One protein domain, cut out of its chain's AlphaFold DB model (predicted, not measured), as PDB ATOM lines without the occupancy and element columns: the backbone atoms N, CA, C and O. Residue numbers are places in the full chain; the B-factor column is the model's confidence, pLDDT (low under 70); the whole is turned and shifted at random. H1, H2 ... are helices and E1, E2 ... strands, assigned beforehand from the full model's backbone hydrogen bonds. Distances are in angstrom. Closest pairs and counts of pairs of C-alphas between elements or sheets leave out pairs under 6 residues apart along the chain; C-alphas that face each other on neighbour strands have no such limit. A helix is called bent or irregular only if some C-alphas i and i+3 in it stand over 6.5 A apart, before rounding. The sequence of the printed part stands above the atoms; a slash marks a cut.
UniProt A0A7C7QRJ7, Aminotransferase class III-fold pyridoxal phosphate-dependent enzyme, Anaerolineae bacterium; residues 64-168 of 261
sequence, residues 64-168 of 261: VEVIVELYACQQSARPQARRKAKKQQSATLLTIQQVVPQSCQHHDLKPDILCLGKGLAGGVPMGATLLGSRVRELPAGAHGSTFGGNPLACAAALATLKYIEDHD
ATOM      1  N   VAL A  64      40.886  38.723  73.692       32.66
ATOM      2  CA  VAL A  64      41.802  39.853  73.513       32.66
ATOM      3  C   VAL A  64      42.457  39.663  72.147       32.66
ATOM      4  O   VAL A  64      43.158  38.677  71.921       32.66
ATOM      5  N   GLU A  65      42.194  40.571  71.214       31.17
ATOM      6  CA  GLU A  65      42.882  40.594  69.928       31.17
ATOM      7  C   GLU A  65      44.295  41.134  70.177       31.17
ATOM      8  O   GLU A  65      44.495  42.316  70.452       31.17
ATOM      9  N   VAL A  66      45.258  40.217  70.231       32.41
ATOM     10  CA  VAL A  66      46.627  40.482  70.679       32.41
ATOM     11  C   VAL A  66      47.548  40.492  69.464       32.41
ATOM     12  O   VAL A  66      47.899  39.444  68.920       32.41
ATOM     13  N   ILE A  67      47.958  41.674  69.019       34.47
ATOM     14  CA  ILE A  67      48.925  41.804  67.928       34.47
ATOM     15  C   ILE A  67      50.320  41.610  68.529       34.47
ATOM     16  O   ILE A  67      50.740  42.362  69.408       34.47
ATOM     17  N   VAL A  68      51.032  40.573  68.087       40.16
ATOM     18  CA  VAL A  68      52.402  40.275  68.525       40.16
ATOM     19  C   VAL A  68      53.332  40.436  67.334       40.16
ATOM     20  O   VAL A  68      53.383  39.585  66.446       40.16
ATOM     21  N   GLU A  69      54.089  41.524  67.284       42.34
ATOM     22  CA  GLU A  69      55.052  41.712  66.200       42.34
ATOM     23  C   GLU A  69      56.375  41.007  66.510       42.34
ATOM     24  O   GLU A  69      57.281  41.539  67.150       42.34
ATOM     25  N   LEU A  70      56.505  39.780  66.004       39.31
ATOM     26  CA  LEU A  70      57.792  39.098  65.871       39.31
ATOM     27  C   LEU A  70      58.456  39.520  64.552       39.31
ATOM     28  O   LEU A  70      58.459  38.769  63.573       39.31
ATOM     29  N   TYR A  71      59.051  40.713  64.509       38.59
ATOM     30  CA  TYR A  71      59.942  41.066  63.402       38.59
ATOM     31  C   TYR A  71      61.263  40.313  63.544       38.59
ATOM     32  O   TYR A  71      62.185  40.754  64.224       38.59
ATOM     33  N   ALA A  72      61.363  39.177  62.858       38.12
ATOM     34  CA  ALA A  72      62.664  38.650  62.479       38.12
ATOM     35  C   ALA A  72      63.157  39.381  61.238       38.12
ATOM     36  O   ALA A  72      62.420  39.512  60.254       38.12
ATOM     37  N   CYS A  73      64.420  39.805  61.266       37.66
ATOM     38  CA  CYS A  73      65.157  40.279  60.104       37.66
ATOM     39  C   CYS A  73      65.250  39.151  59.057       37.66
ATOM     40  O   CYS A  73      66.229  38.421  58.959       37.66
ATOM     41  N   GLN A  74      64.188  38.962  58.272       45.25
ATOM     42  CA  GLN A  74      64.124  37.959  57.209       45.25
ATOM     43  C   GLN A  74      64.715  38.471  55.892       45.25
ATOM     44  O   GLN A  74      64.507  37.850  54.852       45.25
ATOM     45  N   GLN A  75      65.434  39.596  55.901       42.25
ATOM     46  CA  GLN A  75      65.846  40.283  54.677       42.25
ATOM     47  C   GLN A  75      66.827  39.469  53.809       42.25
ATOM     48  O   GLN A  75      66.892  39.722  52.608       42.25
ATOM     49  N   SER A  76      67.461  38.412  54.336       40.47
ATOM     50  CA  SER A  76      68.455  37.586  53.624       40.47
ATOM     51  C   SER A  76      68.048  36.128  53.321       40.47
ATOM     52  O   SER A  76      68.778  35.425  52.627       40.47
ATOM     53  N   ALA A  77      66.882  35.638  53.768       48.22
ATOM     54  CA  ALA A  77      66.510  34.220  53.596       48.22
ATOM     55  C   ALA A  77      65.809  33.918  52.251       48.22
ATOM     56  O   ALA A  77      65.044  34.746  51.749       48.22
ATOM     57  N   ARG A  78      65.995  32.707  51.689       49.12
ATOM     58  CA  ARG A  78      65.281  32.230  50.479       49.12
ATOM     59  C   ARG A  78      63.746  32.280  50.676       49.12
ATOM     60  O   ARG A  78      63.274  32.006  51.783       49.12
ATOM     61  N   PRO A  79      62.933  32.535  49.629       56.16
ATOM     62  CA  PRO A  79      61.480  32.739  49.751       56.16
ATOM     63  C   PRO A  79      60.713  31.625  50.488       56.16
ATOM     64  O   PRO A  79      59.779  31.900  51.242       56.16
ATOM     65  N   GLN A  80      61.117  30.363  50.315       53.31
ATOM     66  CA  GLN A  80      60.505  29.219  51.004       53.31
ATOM     67  C   GLN A  80      60.806  29.195  52.512       53.31
ATOM     68  O   GLN A  80      59.914  28.897  53.308       53.31
ATOM     69  N   ALA A  81      62.028  29.556  52.918       51.44
ATOM     70  CA  ALA A  81      62.412  29.654  54.326       51.44
ATOM     71  C   ALA A  81      61.656  30.796  55.027       51.44
ATOM     72  O   ALA A  81      61.155  30.608  56.134       51.44
ATOM     73  N   ARG A  82      61.456  31.927  54.331       56.00
ATOM     74  CA  ARG A  82      60.617  33.039  54.816       56.00
ATOM     75  C   ARG A  82      59.173  32.609  55.072       56.00
ATOM     76  O   ARG A  82      58.618  32.899  56.128       56.00
ATOM     77  N   ARG A  83      58.558  31.878  54.132       56.53
ATOM     78  CA  ARG A  83      57.180  31.370  54.285       56.53
ATOM     79  C   ARG A  83      57.035  30.433  55.489       56.53
ATOM     80  O   ARG A  83      56.080  30.581  56.247       56.53
ATOM     81  N   LYS A  84      57.982  29.507  55.691       55.62
ATOM     82  CA  LYS A  84      57.978  28.595  56.849       55.62
ATOM     83  C   LYS A  84      58.143  29.346  58.171       55.62
ATOM     84  O   LYS A  84      57.361  29.121  59.088       55.62
ATOM     85  N   ALA A  85      59.093  30.277  58.244       53.50
ATOM     86  CA  ALA A  85      59.325  31.076  59.444       53.50
ATOM     87  C   ALA A  85      58.119  31.968  59.793       53.50
ATOM     88  O   ALA A  85      57.716  31.998  60.948       53.50
ATOM     89  N   LYS A  86      57.467  32.596  58.801       56.09
ATOM     90  CA  LYS A  86      56.217  33.351  59.020       56.09
ATOM     91  C   LYS A  86      55.084  32.478  59.565       56.09
ATOM     92  O   LYS A  86      54.353  32.912  60.451       56.09
ATOM     93  N   LYS A  87      54.937  31.249  59.055       55.09
ATOM     94  CA  LYS A  87      53.918  30.301  59.538       55.09
ATOM     95  C   LYS A  87      54.188  29.882  60.987       55.09
ATOM     96  O   LYS A  87      53.255  29.868  61.780       55.09
ATOM     97  N   GLN A  88      55.448  29.597  61.322       52.31
ATOM     98  CA  GLN A  88      55.856  29.259  62.687       52.31
ATOM     99  C   GLN A  88      55.595  30.421  63.645       52.31
ATOM    100  O   GLN A  88      54.941  30.222  64.657       52.31
ATOM    101  N   GLN A  89      56.027  31.634  63.284       54.25
ATOM    102  CA  GLN A  89      55.785  32.843  64.069       54.25
ATOM    103  C   GLN A  89      54.289  33.039  64.313       54.25
ATOM    104  O   GLN A  89      53.892  33.160  65.461       54.25
ATOM    105  N   SER A  90      53.459  32.970  63.265       51.59
ATOM    106  CA  SER A  90      51.999  33.135  63.374       51.59
ATOM    107  C   SER A  90      51.355  32.101  64.307       51.59
ATOM    108  O   SER A  90      50.476  32.450  65.089       51.59
ATOM    109  N   ALA A  91      51.806  30.842  64.257       50.50
ATOM    110  CA  ALA A  91      51.358  29.809  65.190       50.50
ATOM    111  C   ALA A  91      51.790  30.128  66.630       50.50
ATOM    112  O   ALA A  91      50.970  30.026  67.536       50.50
ATOM    113  N   THR A  92      53.037  30.577  66.836       51.78
ATOM    114  CA  THR A  92      53.528  31.024  68.149       51.78
ATOM    115  C   THR A  92      52.662  32.148  68.703       51.78
ATOM    116  O   THR A  92      52.310  32.106  69.877       51.78
ATOM    117  N   LEU A  93      52.271  33.117  67.865       54.38
ATOM    118  CA  LEU A  93      51.411  34.218  68.297       54.38
ATOM    119  C   LEU A  93      50.079  33.694  68.799       54.38
ATOM    120  O   LEU A  93      49.736  33.961  69.942       54.38
ATOM    121  N   LEU A  94      49.376  32.906  67.983       48.72
ATOM    122  CA  LEU A  94      48.065  32.357  68.328       48.72
ATOM    123  C   LEU A  94      48.102  31.583  69.651       48.72
ATOM    124  O   LEU A  94      47.225  31.782  70.484       48.72
ATOM    125  N   THR A  95      49.134  30.770  69.892       50.72
ATOM    126  CA  THR A  95      49.287  30.059  71.170       50.72
ATOM    127  C   THR A  95      49.561  31.021  72.331       50.72
ATOM    128  O   THR A  95      48.951  30.883  73.386       50.72
ATOM    129  N   ILE A  96      50.396  32.052  72.149       56.22
ATOM    130  CA  ILE A  96      50.617  33.088  73.176       56.22
ATOM    131  C   ILE A  96      49.304  33.799  73.540       56.22
ATOM    132  O   ILE A  96      49.082  34.068  74.718       56.22
ATOM    133  N   GLN A  97      48.420  34.067  72.569       50.62
ATOM    134  CA  GLN A  97      47.112  34.694  72.819       50.62
ATOM    135  C   GLN A  97      46.189  33.830  73.690       50.62
ATOM    136  O   GLN A  97      45.358  34.369  74.416       50.62
ATOM    137  N   GLN A  98      46.310  32.503  73.611       46.47
ATOM    138  CA  GLN A  98      45.509  31.581  74.424       46.47
ATOM    139  C   GLN A  98      46.093  31.388  75.832       46.47
ATOM    140  O   GLN A  98      45.354  31.103  76.768       46.47
ATOM    141  N   VAL A  99      47.407  31.578  75.989       50.84
ATOM    142  CA  VAL A  99      48.165  31.304  77.227       50.84
ATOM    143  C   VAL A  99      48.572  32.609  77.947       50.84
ATOM    144  O   VAL A  99      49.485  32.629  78.771       50.84
ATOM    145  N   VAL A 100      47.907  33.730  77.629       54.03
ATOM    146  CA  VAL A 100      48.155  35.068  78.207       54.03
ATOM    147  C   VAL A 100      48.253  34.998  79.742       54.03
ATOM    148  O   VAL A 100      47.490  34.271  80.379       54.03
ATOM    149  N   PRO A 101      49.191  35.742  80.363       56.34
ATOM    150  CA  PRO A 101      49.516  35.634  81.779       56.34
ATOM    151  C   PRO A 101      48.307  35.819  82.696       56.34
ATOM    152  O   PRO A 101      47.678  36.878  82.737       56.34
ATOM    153  N   GLN A 102      48.100  34.803  83.530       62.44
ATOM    154  CA  GLN A 102      47.083  34.741  84.583       62.44
ATOM    155  C   GLN A 102      47.098  35.947  85.527       62.44
ATOM    156  O   GLN A 102      46.064  36.298  86.077       62.44
ATOM    157  N   SER A 103      48.239  36.626  85.699       71.00
ATOM    158  CA  SER A 103      48.361  37.756  86.634       71.00
ATOM    159  C   SER A 103      47.354  38.881  86.355       71.00
ATOM    160  O   SER A 103      46.661  39.322  87.264       71.00
ATOM    161  N   CYS A 104      47.203  39.314  85.096       78.31
ATOM    162  CA  CYS A 104      46.201  40.328  84.751       78.31
ATOM    163  C   CYS A 104      44.771  39.784  84.891       78.31
ATOM    164  O   CYS A 104      43.881  40.526  85.293       78.31
ATOM    165  N   GLN A 105      44.563  38.491  84.617       79.19
ATOM    166  CA  GLN A 105      43.259  37.830  84.738       79.19
ATOM    167  C   GLN A 105      42.791  37.739  86.198       79.19
ATOM    168  O   GLN A 105      41.615  37.958  86.465       79.19
ATOM    169  N   HIS A 106      43.701  37.511  87.154       78.06
ATOM    170  CA  HIS A 106      43.385  37.532  88.590       78.06
ATOM    171  C   HIS A 106      42.842  38.882  89.080       78.06
ATOM    172  O   HIS A 106      42.199  38.935  90.125       78.06
ATOM    173  N   HIS A 107      43.101  39.961  88.339       82.00
ATOM    174  CA  HIS A 107      42.682  41.322  88.670       82.00
ATOM    175  C   HIS A 107      41.697  41.918  87.649       82.00
ATOM    176  O   HIS A 107      41.451  43.120  87.696       82.00
ATOM    177  N   ASP A 108      41.166  41.105  86.725       83.00
ATOM    178  CA  ASP A 108      40.292  41.534  85.617       83.00
ATOM    179  C   ASP A 108      40.845  42.740  84.824       83.00
ATOM    180  O   ASP A 108      40.138  43.658  84.407       83.00
ATOM    181  N   LEU A 109      42.167  42.760  84.625       82.88
ATOM    182  CA  LEU A 109      42.857  43.824  83.903       82.88
ATOM    183  C   LEU A 109      43.006  43.473  82.422       82.88
ATOM    184  O   LEU A 109      43.469  42.389  82.061       82.88
ATOM    185  N   LYS A 110      42.704  44.448  81.558       84.06
ATOM    186  CA  LYS A 110      42.901  44.372  80.103       84.06
ATOM    187  C   LYS A 110      43.982  45.372  79.674       84.06
ATOM    188  O   LYS A 110      43.657  46.528  79.403       84.06
ATOM    189  N   PRO A 111      45.267  44.970  79.672       82.50
ATOM    190  CA  PRO A 111      46.357  45.878  79.341       82.50
ATOM    191  C   PRO A 111      46.371  46.221  77.847       82.50
ATOM    192  O   PRO A 111      46.120  45.369  76.997       82.50
ATOM    193  N   ASP A 112      46.740  47.463  77.529       84.38
ATOM    194  CA  ASP A 112      47.006  47.898  76.149       84.38
ATOM    195  C   ASP A 112      48.314  47.361  75.604       84.38
ATOM    196  O   ASP A 112      48.456  47.119  74.410       84.38
ATOM    197  N   ILE A 113      49.292  47.228  76.491       86.12
ATOM    198  CA  ILE A 113      50.620  46.737  76.182       86.12
ATOM    199  C   ILE A 113      50.977  45.751  77.278       86.12
ATOM    200  O   ILE A 113      50.922  46.078  78.464       86.12
ATOM    201  N   LEU A 114      51.350  44.541  76.880       83.69
ATOM    202  CA  LEU A 114      51.751  43.488  77.798       83.69
ATOM    203  C   LEU A 114      53.064  42.864  77.336       83.69
ATOM    204  O   LEU A 114      53.168  42.327  76.237       83.69
ATOM    205  N   CYS A 115      54.072  42.924  78.198       86.69
ATOM    206  CA  CYS A 115      55.402  42.405  77.907       86.69
ATOM    207  C   CYS A 115      55.578  41.005  78.504       86.69
ATOM    208  O   CYS A 115      55.329  40.782  79.689       86.69
ATOM    209  N   LEU A 116      56.067  40.076  77.689       86.25
ATOM    210  CA  LEU A 116      56.345  38.687  78.030       86.25
ATOM    211  C   LEU A 116      57.827  38.364  77.817       86.25
ATOM    212  O   LEU A 116      58.504  38.952  76.975       86.25
ATOM    213  N   GLY A 117      58.325  37.376  78.557       87.06
ATOM    214  CA  GLY A 117      59.692  36.875  78.444       87.06
ATOM    215  C   GLY A 117      59.940  35.754  79.447       87.06
ATOM    216  O   GLY A 117      59.005  35.044  79.818       87.06
ATOM    217  N   LYS A 118      61.180  35.618  79.931       89.69
ATOM    218  CA  LYS A 118      61.587  34.606  80.927       89.69
ATOM    219  C   LYS A 118      61.135  33.189  80.530       89.69
ATOM    220  O   LYS A 118      61.722  32.593  79.634       89.69
ATOM    221  N   GLY A 119      60.084  32.672  81.170       87.50
ATOM    222  CA  GLY A 119      59.535  31.339  80.921       87.50
ATOM    223  C   GLY A 119      58.888  31.156  79.546       87.50
ATOM    224  O   GLY A 119      58.605  30.023  79.189       87.50
ATOM    225  N   LEU A 120      58.694  32.226  78.760       88.06
ATOM    226  CA  LEU A 120      58.030  32.188  77.449       88.06
ATOM    227  C   LEU A 120      58.582  31.115  76.498       88.06
ATOM    228  O   LEU A 120      57.811  30.490  75.781       88.06
ATOM    229  N   ALA A 121      59.902  30.916  76.485       90.94
ATOM    230  CA  ALA A 121      60.569  29.960  75.600       90.94
ATOM    231  C   ALA A 121      61.396  28.914  76.362       90.94
ATOM    232  O   ALA A 121      62.419  28.449  75.862       90.94
ATOM    233  N   GLY A 122      60.987  28.582  77.593       88.88
ATOM    234  CA  GLY A 122      61.549  27.447  78.333       88.88
ATOM    235  C   GLY A 122      63.059  27.528  78.584       88.88
ATOM    236  O   GLY A 122      63.726  26.501  78.620       88.88
ATOM    237  N   GLY A 123      63.610  28.740  78.714       90.19
ATOM    238  CA  GLY A 123      65.047  28.977  78.906       90.19
ATOM    239  C   GLY A 123      65.784  29.483  77.661       90.19
ATOM    240  O   GLY A 123      66.893  29.999  77.786       90.19
ATOM    241  N   VAL A 124      65.171  29.427  76.475       93.62
ATOM    242  CA  VAL A 124      65.725  30.064  75.270       93.62
ATOM    243  C   VAL A 124      65.460  31.580  75.312       93.62
ATOM    244  O   VAL A 124      64.354  31.990  75.668       93.62
ATOM    245  N   PRO A 125      66.423  32.446  74.936       90.31
ATOM    246  CA  PRO A 125      66.213  33.892  74.936       90.31
ATOM    247  C   PRO A 125      65.078  34.321  73.995       90.31
ATOM    248  O   PRO A 125      65.207  34.278  72.770       90.31
ATOM    249  N   MET A 126      63.965  34.767  74.578       86.38
ATOM    250  CA  MET A 126      62.831  35.335  73.856       86.38
ATOM    251  C   MET A 126      62.086  36.340  74.732       86.38
ATOM    252  O   MET A 126      61.838  36.099  75.914       86.38
ATOM    253  N   GLY A 127      61.697  37.452  74.119       87.06
ATOM    254  CA  GLY A 127      60.708  38.381  74.647       87.06
ATOM    255  C   GLY A 127      59.614  38.608  73.611       87.06
ATOM    256  O   GLY A 127      59.840  38.408  72.415       87.06
ATOM    257  N   ALA A 128      58.436  39.009  74.068       86.31
ATOM    258  CA  ALA A 128      57.334  39.402  73.204       86.31
ATOM    259  C   ALA A 128      56.605  40.600  73.811       86.31
ATOM    260  O   ALA A 128      56.401  40.652  75.021       86.31
ATOM    261  N   THR A 129      56.186  41.535  72.967       86.56
ATOM    262  CA  THR A 129      55.292  42.625  73.355       86.56
ATOM    263  C   THR A 129      53.960  42.394  72.665       86.56
ATOM    264  O   THR A 129      53.900  42.260  71.444       86.56
ATOM    265  N   LEU A 130      52.913  42.293  73.470       84.12
ATOM    266  CA  LEU A 130      51.537  42.115  73.049       84.12
ATOM    267  C   LEU A 130      50.871  43.487  73.016       84.12
ATOM    268  O   LEU A 130      50.921  44.207  74.014       84.12
ATOM    269  N   LEU A 131      50.257  43.832  71.891       83.81
ATOM    270  CA  LEU A 131      49.502  45.068  71.720       83.81
ATOM    271  C   LEU A 131      48.008  44.741  71.706       83.81
ATOM    272  O   LEU A 131      47.558  43.897  70.929       83.81
ATOM    273  N   GLY A 132      47.261  45.383  72.598       80.69
ATOM    274  CA  GLY A 132      45.806  45.336  72.633       80.69
ATOM    275  C   GLY A 132      45.191  46.240  71.566       80.69
ATOM    276  O   GLY A 132      45.842  47.137  71.033       80.69
ATOM    277  N   SER A 133      43.901  46.054  71.303       79.94
ATOM    278  CA  SER A 133      43.167  46.722  70.215       79.94
ATOM    279  C   SER A 133      43.141  48.255  70.272       79.94
ATOM    280  O   SER A 133      42.889  48.903  69.256       79.94
ATOM    281  N   ARG A 134      43.404  48.861  71.437       82.12
ATOM    282  CA  ARG A 134      43.497  50.325  71.585       82.12
ATOM    283  C   ARG A 134      44.815  50.896  71.058       82.12
ATOM    284  O   ARG A 134      44.891  52.095  70.792       82.12
ATOM    285  N   VAL A 135      45.837  50.059  70.895       79.94
ATOM    286  CA  VAL A 135      47.129  50.444  70.328       79.94
ATOM    287  C   VAL A 135      47.092  50.160  68.831       79.94
ATOM    288  O   VAL A 135      46.912  49.024  68.404       79.94
ATOM    289  N   ARG A 136      47.232  51.217  68.025       70.19
ATOM    290  CA  ARG A 136      47.316  51.107  66.561       70.19
ATOM    291  C   ARG A 136      48.556  50.309  66.141       70.19
ATOM    292  O   ARG A 136      49.502  50.172  66.913       70.19
ATOM    293  N   GLU A 137      48.560  49.842  64.892       72.06
ATOM    294  CA  GLU A 137      49.730  49.217  64.267       72.06
ATOM    295  C   GLU A 137      50.984  50.093  64.427       72.06
ATOM    296  O   GLU A 137      50.930  51.320  64.277       72.06
ATOM    297  N   LEU A 138      52.120  49.459  64.727       74.62
ATOM    298  CA  LEU A 138      53.401  50.148  64.762       74.62
ATOM    299  C   LEU A 138      53.855  50.449  63.324       74.62
ATOM    300  O   LEU A 138      53.754  49.583  62.452       74.62
ATOM    301  N   PRO A 139      54.383  51.654  63.043       78.31
ATOM    302  CA  PRO A 139      54.957  51.945  61.738       78.31
ATOM    303  C   PRO A 139      56.073  50.954  61.392       78.31
ATOM    304  O   PRO A 139      56.878  50.580  62.248       78.31
ATOM    305  N   ALA A 140      56.169  50.568  60.120       77.12
ATOM    306  CA  ALA A 140      57.248  49.704  59.660       77.12
ATOM    307  C   ALA A 140      58.617  50.314  60.015       77.12
ATOM    308  O   ALA A 140      58.907  51.459  59.673       77.12
ATOM    309  N   GLY A 141      59.458  49.539  60.704       77.69
ATOM    310  CA  GLY A 141      60.772  49.991  61.166       77.69
ATOM    311  C   GLY A 141      60.774  50.754  62.496       77.69
ATOM    312  O   GLY A 141      61.854  51.091  62.971       77.69
ATOM    313  N   ALA A 142      59.621  50.979  63.136       78.56
ATOM    314  CA  ALA A 142      59.554  51.611  64.460       78.56
ATOM    315  C   ALA A 142      60.211  50.760  65.560       78.56
ATOM    316  O   ALA A 142      60.721  51.291  66.546       78.56
ATOM    317  N   HIS A 143      60.213  49.437  65.392       79.06
ATOM    318  CA  HIS A 143      60.886  48.506  66.284       79.06
ATOM    319  C   HIS A 143      61.497  47.353  65.484       79.06
ATOM    320  O   HIS A 143      60.929  46.892  64.493       79.06
ATOM    321  N   GLY A 144      62.667  46.880  65.902       76.19
ATOM    322  CA  GLY A 144      63.363  45.802  65.217       76.19
ATOM    323  C   GLY A 144      64.480  45.217  66.067       76.19
ATOM    324  O   GLY A 144      65.066  45.891  66.909       76.19
ATOM    325  N   SER A 145      64.774  43.942  65.836       78.75
ATOM    326  CA  SER A 145      65.888  43.240  66.468       78.75
ATOM    327  C   SER A 145      66.482  42.235  65.489       78.75
ATOM    328  O   SER A 145      65.751  41.513  64.810       78.75
ATOM    329  N   THR A 146      67.812  42.160  65.431       78.31
ATOM    330  CA  THR A 146      68.531  41.222  64.555       78.31
ATOM    331  C   THR A 146      68.167  39.769  64.860       78.31
ATOM    332  O   THR A 146      67.952  38.981  63.942       78.31
ATOM    333  N   PHE A 147      68.044  39.427  66.147       81.25
ATOM    334  CA  PHE A 147      67.721  38.075  66.621       81.25
ATOM    335  C   PHE A 147      66.256  37.914  67.055       81.25
ATOM    336  O   PHE A 147      65.847  36.824  67.470       81.25
ATOM    337  N   GLY A 148      65.465  38.988  66.960       80.75
ATOM    338  CA  GLY A 148      64.044  38.987  67.291       80.75
ATOM    339  C   GLY A 148      63.281  37.965  66.455       80.75
ATOM    340  O   GLY A 148      63.568  37.777  65.278       80.75
ATOM    341  N   GLY A 149      62.338  37.250  67.069       77.81
ATOM    342  CA  GLY A 149      61.487  36.292  66.358       77.81
ATOM    343  C   GLY A 149      62.234  35.178  65.617       77.81
ATOM    344  O   GLY A 149      61.707  34.651  64.634       77.81
ATOM    345  N   ASN A 150      63.459  34.832  66.031       84.88
ATOM    346  CA  ASN A 150      64.226  33.790  65.356       84.88
ATOM    347  C   ASN A 150      63.490  32.427  65.419       84.88
ATOM    348  O   ASN A 150      62.813  32.140  66.413       84.88
ATOM    349  N   PRO A 151      63.598  31.572  64.381       85.56
ATOM    350  CA  PRO A 151      62.814  30.337  64.304       85.56
ATOM    351  C   PRO A 151      63.058  29.349  65.449       85.56
ATOM    352  O   PRO A 151      62.127  28.649  65.838       85.56
ATOM    353  N   LEU A 152      64.279  29.305  65.996       89.88
ATOM    354  CA  LEU A 152      64.630  28.430  67.115       89.88
ATOM    355  C   LEU A 152      63.871  28.836  68.384       89.88
ATOM    356  O   LEU A 152      63.184  28.011  68.980       89.88
ATOM    357  N   ALA A 153      63.927  30.118  68.751       87.56
ATOM    358  CA  ALA A 153      63.191  30.655  69.890       87.56
ATOM    359  C   ALA A 153      61.673  30.498  69.717       87.56
ATOM    360  O   ALA A 153      60.986  30.117  70.660       87.56
ATOM    361  N   CYS A 154      61.149  30.704  68.503       87.50
ATOM    362  CA  CYS A 154      59.721  30.508  68.225       87.50
ATOM    363  C   CYS A 154      59.290  29.040  68.379       87.50
ATOM    364  O   CYS A 154      58.190  28.770  68.857       87.50
ATOM    365  N   ALA A 155      60.137  28.088  67.970       89.81
ATOM    366  CA  ALA A 155      59.881  26.662  68.157       89.81
ATOM    367  C   ALA A 155      59.916  26.266  69.639       89.81
ATOM    368  O   ALA A 155      59.014  25.561  70.090       89.81
ATOM    369  N   ALA A 156      60.894  26.768  70.399       91.06
ATOM    370  CA  ALA A 156      60.971  26.558  71.842       91.06
ATOM    371  C   ALA A 156      59.737  27.127  72.562       91.06
ATOM    372  O   ALA A 156      59.097  26.410  73.321       91.06
ATOM    373  N   ALA A 157      59.338  28.365  72.251       89.12
ATOM    374  CA  ALA A 157      58.135  28.977  72.814       89.12
ATOM    375  C   ALA A 157      56.866  28.181  72.512       89.12
ATOM    376  O   ALA A 157      56.069  27.935  73.408       89.12
ATOM    377  N   LEU A 158      56.695  27.716  71.273       90.44
ATOM    378  CA  LEU A 158      55.557  26.866  70.919       90.44
ATOM    379  C   LEU A 158      55.525  25.567  71.723       90.44
ATOM    380  O   LEU A 158      54.468  25.197  72.222       90.44
ATOM    381  N   ALA A 159      56.669  24.897  71.869       94.56
ATOM    382  CA  ALA A 159      56.759  23.681  72.668       94.56
ATOM    383  C   ALA A 159      56.445  23.952  74.148       94.56
ATOM    384  O   ALA A 159      55.666  23.217  74.750       94.56
ATOM    385  N   THR A 160      56.993  25.031  74.720       93.06
ATOM    386  CA  THR A 160      56.736  25.429  76.109       93.06
ATOM    387  C   THR A 160      55.263  25.740  76.351       93.06
ATOM    388  O   THR A 160      54.675  25.215  77.292       93.06
ATOM    389  N   LEU A 161      54.646  26.558  75.499       89.56
ATOM    390  CA  LEU A 161      53.244  26.942  75.655       89.56
ATOM    391  C   LEU A 161      52.305  25.753  75.458       89.56
ATOM    392  O   LEU A 161      51.368  25.596  76.235       89.56
ATOM    393  N   LYS A 162      52.592  24.883  74.480       91.06
ATOM    394  CA  LYS A 162      51.835  23.644  74.290       91.06
ATOM    395  C   LYS A 162      51.914  22.759  75.532       91.06
ATOM    396  O   LYS A 162      50.899  22.253  75.980       91.06
ATOM    397  N   TYR A 163      53.102  22.606  76.116       94.56
ATOM    398  CA  TYR A 163      53.269  21.813  77.331       94.56
ATOM    399  C   TYR A 163      52.493  22.405  78.518       94.56
ATOM    400  O   TYR A 163      51.840  21.656  79.243       94.56
ATOM    401  N   ILE A 164      52.526  23.735  78.687       89.69
ATOM    402  CA  ILE A 164      51.744  24.456  79.707       89.69
ATOM    403  C   ILE A 164      50.245  24.167  79.559       89.69
ATOM    404  O   ILE A 164      49.589  23.905  80.566       89.69
ATOM    405  N   GLU A 165      49.726  24.219  78.330       89.12
ATOM    406  CA  GLU A 165      48.315  23.970  78.015       89.12
ATOM    407  C   GLU A 165      47.937  22.494  78.209       89.12
ATOM    408  O   GLU A 165      47.006  22.198  78.951       89.12
ATOM    409  N   ASP A 166      48.693  21.567  77.610       94.06
ATOM    410  CA  ASP A 166      48.421  20.123  77.649       94.06
ATOM    411  C   ASP A 166      48.391  19.560  79.081       94.06
ATOM    412  O   ASP A 166      47.668  18.604  79.353       94.06
ATOM    413  N   HIS A 167      49.198  20.124  79.987       93.69
ATOM    414  CA  HIS A 167      49.336  19.642  81.365       93.69
ATOM    415  C   HIS A 167      48.577  20.501  82.378       93.69
ATOM    416  O   HIS A 167      48.646  20.217  83.574       93.69
ATOM    417  N   ASP A 168      47.887  21.555  81.935       91.50
ATOM    418  CA  ASP A 168      47.190  22.499  82.815       91.50
ATOM    419  C   ASP A 168      48.079  22.962  83.992       91.50
ATOM    420  O   ASP A 168      47.710  22.959  85.172       91.50
TER     421      ASP A 168
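This is residues 64 to 168 of the 261 residues of the protein "Aminotransferase class III-fold pyridoxal phosphate-dependent enzyme" of Anaerolineae bacterium (UniProt A0A7C7QRJ7). A small two-stranded ribbon, E1 and E2, stands near a pair of long helices, H1 and H4, which lie side by side; short H3 packs on H4, and short H2 lies at one far end. Residues 67 to 68 of the opening stretch pair with E2, and an unnamed loop, residues 132 to 150, leads from E2 to H4. The printed part has 105 residues, with the order H1, H2, E1, H3, E2, H4; the sheet, E1 - E2, is antiparallel. The class is mostly helix, though under half of the residues are in named elements. The whole is compact, with a radius of gyration of the C-alphas of 14.0 A and spans of 45 by 34 by 19 A.

E1 is residues 113 to 116 and E2 residues 128 to 131. H1, residues 79 to 98, begins at C-alpha 79 (61.480, 32.739, 49.751) and is 29.4 A long. H4, residues 151 to 166, is 22.1 A long and ends at C-alpha 166 (48.421, 20.123, 77.649). H2 is residues 102 to 105. H3, residues 118 to 121, is irregular: its first and last C-alphas are 7.1 A apart.

E1 and E2 are antiparallel at 161 degrees, with N 116 and O 128 2.7 A apart, within hydrogen-bond range. Residues 67 to 68 pair antiparallel with residues 130 to 131 of E2. H1 and E2 are near each other, with 5 pairs of C-alphas within 10 A. H1 and H4 touch at a shallow tilt of 31 degrees, the same way; their closest C-alphas, of Thr 92 and Leu 158, are 5.4 A apart. H3 touches H4, the closest C-alphas being those of Ala 121 and Ala 157, 3.8 A. H2 is apart from H1, H3, E2 and H4. In H1 and H4 every O i to N i+4 pair is within hydrogen-bond range; H2 and H3 are too short for such a pair.

The C-alphas of Arg 78 and His 107, the two farthest apart, are 45.3 A apart. The printed part has no cut. The link from E2 to H4, 19 residues, is long. Mean pLDDT of the printed part is 71.1; residues 64 to 102 are under 70.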